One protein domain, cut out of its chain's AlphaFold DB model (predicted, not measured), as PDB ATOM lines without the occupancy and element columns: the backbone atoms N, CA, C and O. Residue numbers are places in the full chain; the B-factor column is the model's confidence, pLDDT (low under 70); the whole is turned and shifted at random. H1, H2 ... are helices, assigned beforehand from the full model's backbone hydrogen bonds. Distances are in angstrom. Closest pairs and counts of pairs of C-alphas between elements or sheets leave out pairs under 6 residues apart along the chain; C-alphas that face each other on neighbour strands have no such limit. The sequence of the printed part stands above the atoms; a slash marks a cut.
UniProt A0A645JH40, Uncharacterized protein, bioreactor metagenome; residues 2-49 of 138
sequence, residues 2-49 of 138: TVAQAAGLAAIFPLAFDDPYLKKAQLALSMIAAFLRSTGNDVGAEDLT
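What this domain is: This is residues 2 to 49 of the 138 residues of an uncharacterized protein of bioreactor metagenome (UniProt A0A645JH40). One long helix, H3, makes most of the length of this small domain, and a shorter helix, H1, packs steeply on the first part of it, with the four-residue H2 at the turn between the two. Beyond the far end of H3, residues 39 to 49 have no named element and fold back as a tail toward the first printed residue. The printed part has 48 residues, with three named helices in the order H1, H2, H3 and no named strand; the class is all helix, with 30 residues in named elements. The whole is compact, with a radius of gyration of the C-alphas of 10.8 A, and elongated in outline, with spans of 31 by 17 by 13 A.

Where its parts are: After Thr 2, H1 takes residues 3 to 12, from C-alpha 3 at (16.631, -23.954, 37.117), and measures 14.3 A from first to last C-alpha. H2 takes residues 14 to 17, Pro 14 to Phe 17, and measures 5.1 A. H3 takes residues 23 to 38, Lys 23 to Ser 38, and measures 22.7 A; it begins at C-alpha 23 at (26.344, -25.164, 35.671) and ends at C-alpha 38 at (23.172, -7.273, 49.244). The printed part ends at Thr 49, with its C-alpha at (20.868, -27.179, 42.201).

How they stand to each other: H1 and H2 only just touch, with 3 pairs of C-alphas within 8 A, and only at the corner by their link; their closest C-alphas are those of Ala 10 and Phe 17, 4.7 A apart. H1 and H3 touch, H3 with residues 25 to 29 alone, and the closest C-alphas are those of Ala 6 and Ala 25, 4.9 A apart. These two helices run opposite ways at a steep tilt of 68 degrees, only just short of about perpendicular. H2 and H3 touch only at the corner, H3 with residues 23 to 25 alone; the closest C-alphas, those of Phe 17 and Ala 25, are 5.5 A apart. In H1 and H3 every O i to N i+4 pair is within hydrogen-bond range, while H2 is too short for such a pair and has its one O i to N i+3 pair within range.

The domain as a whole: The two C-alphas farthest apart are those of Pro 20 and Gly 40, at 32.6 A, while those of Thr 2 and Thr 49, the first and last printed, are 8.6 A apart. The links from H1 to H2, with 1 residue, and from H2 to H3, with 5 residues, are both tight. The printed part has no cut. Its mean pLDDT is 96.0, and no printed residue is under 70.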
ATOM      1  N   THR A   2      15.717 -19.758  39.621       96.56
ATOM      2  CA  THR A   2      15.313 -21.164  39.429       96.56
ATOM      3  C   THR A   2      16.077 -21.842  38.289       96.56
ATOM      4  O   THR A   2      16.600 -21.165  37.396       96.56
ATOM      5  N   VAL A   3      16.079 -23.182  38.251       97.31
ATOM      6  CA  VAL A   3      16.631 -23.954  37.117       97.31
ATOM      7  C   VAL A   3      15.965 -23.569  35.791       97.31
ATOM      8  O   VAL A   3      16.637 -23.449  34.771       97.31
ATOM      9  N   ALA A   4      14.654 -23.300  35.789       97.62
ATOM     10  CA  ALA A   4      13.943 -22.876  34.582       97.62
ATOM     11  C   ALA A   4      14.468 -21.532  34.041       97.62
ATOM     12  O   ALA A   4      14.599 -21.353  32.830       97.62
ATOM     13  N   GLN A   5      14.825 -20.598  34.927       97.56
ATOM     14  CA  GLN A   5      15.464 -19.343  34.528       97.56
ATOM     15  C   GLN A   5      16.888 -19.577  34.007       97.56
ATOM     16  O   GLN A   5      17.288 -18.925  33.042       97.56
ATOM     17  N   ALA A   6      17.633 -20.525  34.585       97.88
ATOM     18  CA  ALA A   6      18.954 -20.909  34.084       97.88
ATOM     19  C   ALA A   6      18.865 -21.518  32.673       97.88
ATOM     20  O   ALA A   6      19.641 -21.148  31.793       97.88
ATOM     21  N   ALA A   7      17.867 -22.371  32.424       97.88
ATOM     22  CA  ALA A   7      17.587 -22.924  31.100       97.88
ATOM     23  C   ALA A   7      17.230 -21.821  30.088       97.88
ATOM     24  O   ALA A   7      17.713 -21.829  28.958       97.88
ATOM     25  N   GLY A   8      16.439 -20.827  30.508       97.81
ATOM     26  CA  GLY A   8      16.155 -19.640  29.698       97.81
ATOM     27  C   GLY A   8      17.419 -18.850  29.346       97.81
ATOM     28  O   GLY A   8      17.602 -18.464  28.194       97.81
ATOM     29  N   LEU A   9      18.327 -18.657  30.308       96.81
ATOM     30  CA  LEU A   9      19.606 -17.983  30.075       96.81
ATOM     31  C   LEU A   9      20.483 -18.754  29.072       96.81
ATOM     32  O   LEU A   9      21.064 -18.138  28.176       96.81
ATOM     33  N   ALA A  10      20.529 -20.085  29.181       97.31
ATOM     34  CA  ALA A  10      21.231 -20.951  28.235       97.31
ATOM     35  C   ALA A  10      20.638 -20.895  26.821       97.31
ATOM     36  O   ALA A  10      21.385 -20.822  25.849       97.31
ATOM     37  N   ALA A  11      19.310 -20.831  26.697       97.44
ATOM     38  CA  ALA A  11      18.644 -20.675  25.406       97.44
ATOM     39  C   ALA A  11      18.938 -19.316  24.739       97.44
ATOM     40  O   ALA A  11      19.046 -19.243  23.516       97.44
ATOM     41  N   ILE A  12      19.078 -18.241  25.524       97.81
ATOM     42  CA  ILE A  12      19.364 -16.894  25.004       97.81
ATOM     43  C   ILE A  12      20.849 -16.740  24.637       97.81
ATOM     44  O   ILE A  12      21.166 -16.136  23.612       97.81
ATOM     45  N   PHE A  13      21.762 -17.284  25.448       96.88
ATOM     46  CA  PHE A  13      23.210 -17.163  25.238       96.88
ATOM     47  C   PHE A  13      23.910 -18.537  25.228       96.88
ATOM     48  O   PHE A  13      24.739 -18.821  26.100       96.88
ATOM     49  N   PRO A  14      23.646 -19.387  24.220       94.88
ATOM     50  CA  PRO A  14      24.148 -20.762  24.190       94.88
ATOM     51  C   PRO A  14      25.679 -20.833  24.163       94.88
ATOM     52  O   PRO A  14      26.274 -21.652  24.848       94.88
ATOM     53  N   LEU A  15      26.356 -19.901  23.481       93.50
ATOM     54  CA  LEU A  15      27.826 -19.861  23.476       93.50
ATOM     55  C   LEU A  15      28.441 -19.672  24.874       93.50
ATOM     56  O   LEU A  15      29.582 -20.071  25.097       93.50
ATOM     57  N   ALA A  16      27.710 -19.047  25.800       93.94
ATOM     58  CA  ALA A  16      28.175 -18.800  27.160       93.94
ATOM     59  C   ALA A  16      27.741 -19.902  28.138       93.94
ATOM     60  O   ALA A  16      28.498 -20.235  29.053       93.94
ATOM     61  N   PHE A  17      26.540 -20.455  27.949       96.44
ATOM     62  CA  PHE A  17      25.824 -21.207  28.982       96.44
ATOM     63  C   PHE A  17      25.294 -22.577  28.545       96.44
ATOM     64  O   PHE A  17      24.672 -23.241  29.372       96.44
ATOM     65  N   ASP A  18      25.522 -23.006  27.301       92.56
ATOM     66  CA  ASP A  18      25.190 -24.368  26.874       92.56
ATOM     67  C   ASP A  18      25.983 -25.379  27.711       92.56
ATOM     68  O   ASP A  18      27.213 -25.322  27.751       92.56
ATOM     69  N   ASP A  19      25.259 -26.218  28.450       95.50
ATOM     70  CA  ASP A  19      25.751 -27.259  29.355       95.50
ATOM     71  C   ASP A  19      24.550 -28.119  29.807       95.50
ATOM     72  O   ASP A  19      23.574 -27.550  30.312       95.50
ATOM     73  N   PRO A  20      24.602 -29.462  29.705       95.00
ATOM     74  CA  PRO A  20      23.533 -30.354  30.163       95.00
ATOM     75  C   PRO A  20      23.071 -30.142  31.613       95.00
ATOM     76  O   PRO A  20      21.905 -30.388  31.918       95.00
ATOM     77  N   TYR A  21      23.954 -29.668  32.501       96.50
ATOM     78  CA  TYR A  21      23.622 -29.376  33.907       96.50
ATOM     79  C   TYR A  21      23.441 -27.883  34.196       96.50
ATOM     80  O   TYR A  21      23.260 -27.488  35.352       96.50
ATOM     81  N   LEU A  22      23.485 -27.037  33.162       97.38
ATOM     82  CA  LEU A  22      23.317 -25.589  33.265       97.38
ATOM     83  C   LEU A  22      24.269 -24.942  34.290       97.38
ATOM     84  O   LEU A  22      23.945 -23.889  34.837       97.38
ATOM     85  N   LYS A  23      25.442 -25.532  34.565       96.81
ATOM     86  CA  LYS A  23      26.344 -25.164  35.671       96.81
ATOM     87  C   LYS A  23      26.629 -23.671  35.688       96.81
ATOM     88  O   LYS A  23      26.370 -22.995  36.681       96.81
ATOM     89  N   LYS A  24      27.120 -23.126  34.570       97.44
ATOM     90  CA  LYS A  24      27.453 -21.694  34.470       97.44
ATOM     91  C   LYS A  24      26.217 -20.800  34.541       97.44
ATOM     92  O   LYS A  24      26.304 -19.710  35.098       97.44
ATOM     93  N   ALA A  25      25.077 -21.242  34.009       97.69
ATOM     94  CA  ALA A  25      23.840 -20.464  34.053       97.69
ATOM     95  C   ALA A  25      23.277 -20.383  35.477       97.69
ATOM     96  O   ALA A  25      22.926 -19.300  35.943       97.69
ATOM     97  N   GLN A  26      23.248 -21.511  36.189       98.12
ATOM     98  CA  GLN A  26      22.834 -21.577  37.586       98.12
ATOM     99  C   GLN A  26      23.774 -20.763  38.485       98.12
ATOM    100  O   GLN A  26      23.300 -19.947  39.274       98.12
ATOM    101  N   LEU A  27      25.094 -20.890  38.297       97.19
ATOM    102  CA  LEU A  27      26.085 -20.097  39.028       97.19
ATOM    103  C   LEU A  27      25.902 -18.590  38.783       97.19
ATOM    104  O   LEU A  27      25.880 -17.810  39.733       97.19
ATOM    105  N   ALA A  28      25.704 -18.170  37.529       97.50
ATOM    106  CA  ALA A  28      25.466 -16.767  37.199       97.50
ATOM    107  C   ALA A  28      24.212 -16.217  37.899       97.50
ATOM    108  O   ALA A  28      24.258 -15.138  38.493       97.50
ATOM    109  N   LEU A  29      23.105 -16.966  37.887       97.44
ATOM    110  CA  LEU A  29      21.885 -16.567  38.593       97.44
ATOM    111  C   LEU A  29      22.072 -16.529  40.112       97.44
ATOM    112  O   LEU A  29      21.558 -15.613  40.753       97.44
ATOM    113  N   SER A  30      22.826 -17.471  40.681       96.69
ATOM    114  CA  SER A  30      23.177 -17.474  42.105       96.69
ATOM    115  C   SER A  30      23.944 -16.207  42.496       96.69
ATOM    116  O   SER A  30      23.566 -15.514  43.444       96.69
ATOM    117  N   MET A  31      24.955 -15.830  41.705       96.06
ATOM    118  CA  MET A  31      25.738 -14.609  41.919       96.06
ATOM    119  C   MET A  31      24.881 -13.342  41.797       96.06
ATOM    120  O   MET A  31      24.990 -12.440  42.629       96.06
ATOM    121  N   ILE A  32      23.992 -13.278  40.800       96.50
ATOM    122  CA  ILE A  32      23.051 -12.160  40.636       96.50
ATOM    123  C   ILE A  32      22.105 -12.074  41.838       96.50
ATOM    124  O   ILE A  32      21.904 -10.986  42.374       96.50
ATOM    125  N   ALA A  33      21.545 -13.197  42.293       95.62
ATOM    126  CA  ALA A  33      20.659 -13.223  43.453       95.62
ATOM    127  C   ALA A  33      21.377 -12.745  44.722       95.62
ATOM    128  O   ALA A  33      20.836 -11.926  45.462       95.62
ATOM    129  N   ALA A  34      22.612 -13.201  44.946       94.00
ATOM    130  CA  ALA A  34      23.432 -12.759  46.071       94.00
ATOM    131  C   ALA A  34      23.694 -11.244  46.036       94.00
ATOM    132  O   ALA A  34      23.553 -10.574  47.060       94.00
ATOM    133  N   PHE A  35      24.007 -10.688  44.861       96.44
ATOM    134  CA  PHE A  35      24.169  -9.244  44.685       96.44
ATOM    135  C   PHE A  35      22.861  -8.471  44.917       96.44
ATOM    136  O   PHE A  35      22.840  -7.464  45.618       96.44
ATOM    137  N   LEU A  36      21.735  -8.940  44.379       96.50
ATOM    138  CA  LEU A  36      20.443  -8.284  44.595       96.50
ATOM    139  C   LEU A  36      20.062  -8.277  46.083       96.50
ATOM    140  O   LEU A  36      19.647  -7.236  46.594       96.50
ATOM    141  N   ARG A  37      20.313  -9.374  46.807       95.44
ATOM    142  CA  ARG A  37      20.131  -9.422  48.265       95.44
ATOM    143  C   ARG A  37      21.017  -8.427  49.008       95.44
ATOM    144  O   ARG A  37      20.535  -7.762  49.921       95.44
ATOM    145  N   SER A  38      22.277  -8.250  48.599       95.50
ATOM    146  CA  SER A  38      23.172  -7.273  49.244       95.50
ATOM    147  C   SER A  38      22.738  -5.815  49.038       95.50
ATOM    148  O   SER A  38      23.131  -4.943  49.809       95.50
ATOM    149  N   THR A  39      21.880  -5.554  48.047       96.94
ATOM    150  CA  THR A  39      21.267  -4.237  47.793       96.94
ATOM    151  C   THR A  39      19.882  -4.067  48.430       96.94
ATOM    152  O   THR A  39      19.229  -3.050  48.208       96.94
ATOM    153  N   GLY A  40      19.432  -5.031  49.243       95.38
ATOM    154  CA  GLY A  40      18.155  -4.981  49.963       95.38
ATOM    155  C   GLY A  40      16.952  -5.532  49.192       95.38
ATOM    156  O   GLY A  40      15.824  -5.367  49.648       95.38
ATOM    157  N   ASN A  41      17.166  -6.180  48.041       95.69
ATOM    158  CA  ASN A  41      16.093  -6.864  47.317       95.69
ATOM    159  C   ASN A  41      15.869  -8.271  47.883       95.69
ATOM    160  O   ASN A  41      16.823  -9.007  48.127       95.69
ATOM    161  N   ASP A  42      14.609  -8.676  48.018       92.62
ATOM    162  CA  ASP A  42      14.251 -10.031  48.435       92.62
ATOM    163  C   ASP A  42      14.172 -10.959  47.214       92.62
ATOM    164  O   ASP A  42      13.175 -10.994  46.489       92.62
ATOM    165  N   VAL A  43      15.283 -11.640  46.920       93.19
ATOM    166  CA  VAL A  43      15.407 -12.559  45.783       93.19
ATOM    167  C   VAL A  43      15.963 -13.896  46.257       93.19
ATOM    168  O   VAL A  43      17.135 -14.003  46.635       93.19
ATOM    169  N   GLY A  44      15.123 -14.926  46.175       89.69
ATOM    170  CA  GLY A  44      15.480 -16.312  46.462       89.69
ATOM    171  C   GLY A  44      16.392 -16.944  45.407       89.69
ATOM    172  O   GLY A  44      16.495 -16.466  44.273       89.69
ATOM    173  N   ALA A  45      17.060 -18.031  45.769       91.69
ATOM    174  CA  ALA A  45      17.846 -18.897  44.881       91.69
ATOM    175  C   ALA A  45      17.799 -20.377  45.317       91.69
ATOM    176  O   ALA A  45      18.615 -21.181  44.884       91.69
ATOM    177  N   GLU A  46      16.838 -20.715  46.172       91.38
ATOM    178  CA  GLU A  46      16.625 -22.020  46.793       91.38
ATOM    179  C   GLU A  46      16.255 -23.124  45.799       91.38
ATOM    180  O   GLU A  46      16.554 -24.287  46.048       91.38
ATOM    181  N   ASP A  47      15.685 -22.753  44.651       94.88
ATOM    182  CA  ASP A  47      15.341 -23.668  43.559       94.88
ATOM    183  C   ASP A  47      16.544 -24.019  42.663       94.88
ATOM    184  O   ASP A  47      16.372 -24.719  41.666       94.88
ATOM    185  N   LEU A  48      17.744 -23.491  42.929       97.44
ATOM    186  CA  LEU A  48      18.954 -23.871  42.193       97.44
ATOM    187  C   LEU A  48      19.526 -25.190  42.723       97.44
ATOM    188  O   LEU A  48      19.480 -25.475  43.920       97.44
ATOM    189  N   THR A  49      20.128 -25.970  41.827       97.75
ATOM    190  CA  THR A  49      20.868 -27.179  42.201       97.75
ATOM    191  C   THR A  49      22.351 -26.877  42.417       97.75
ATOM    192  O   THR A  49      22.814 -25.755  42.200       97.75
TER     193      THR A  49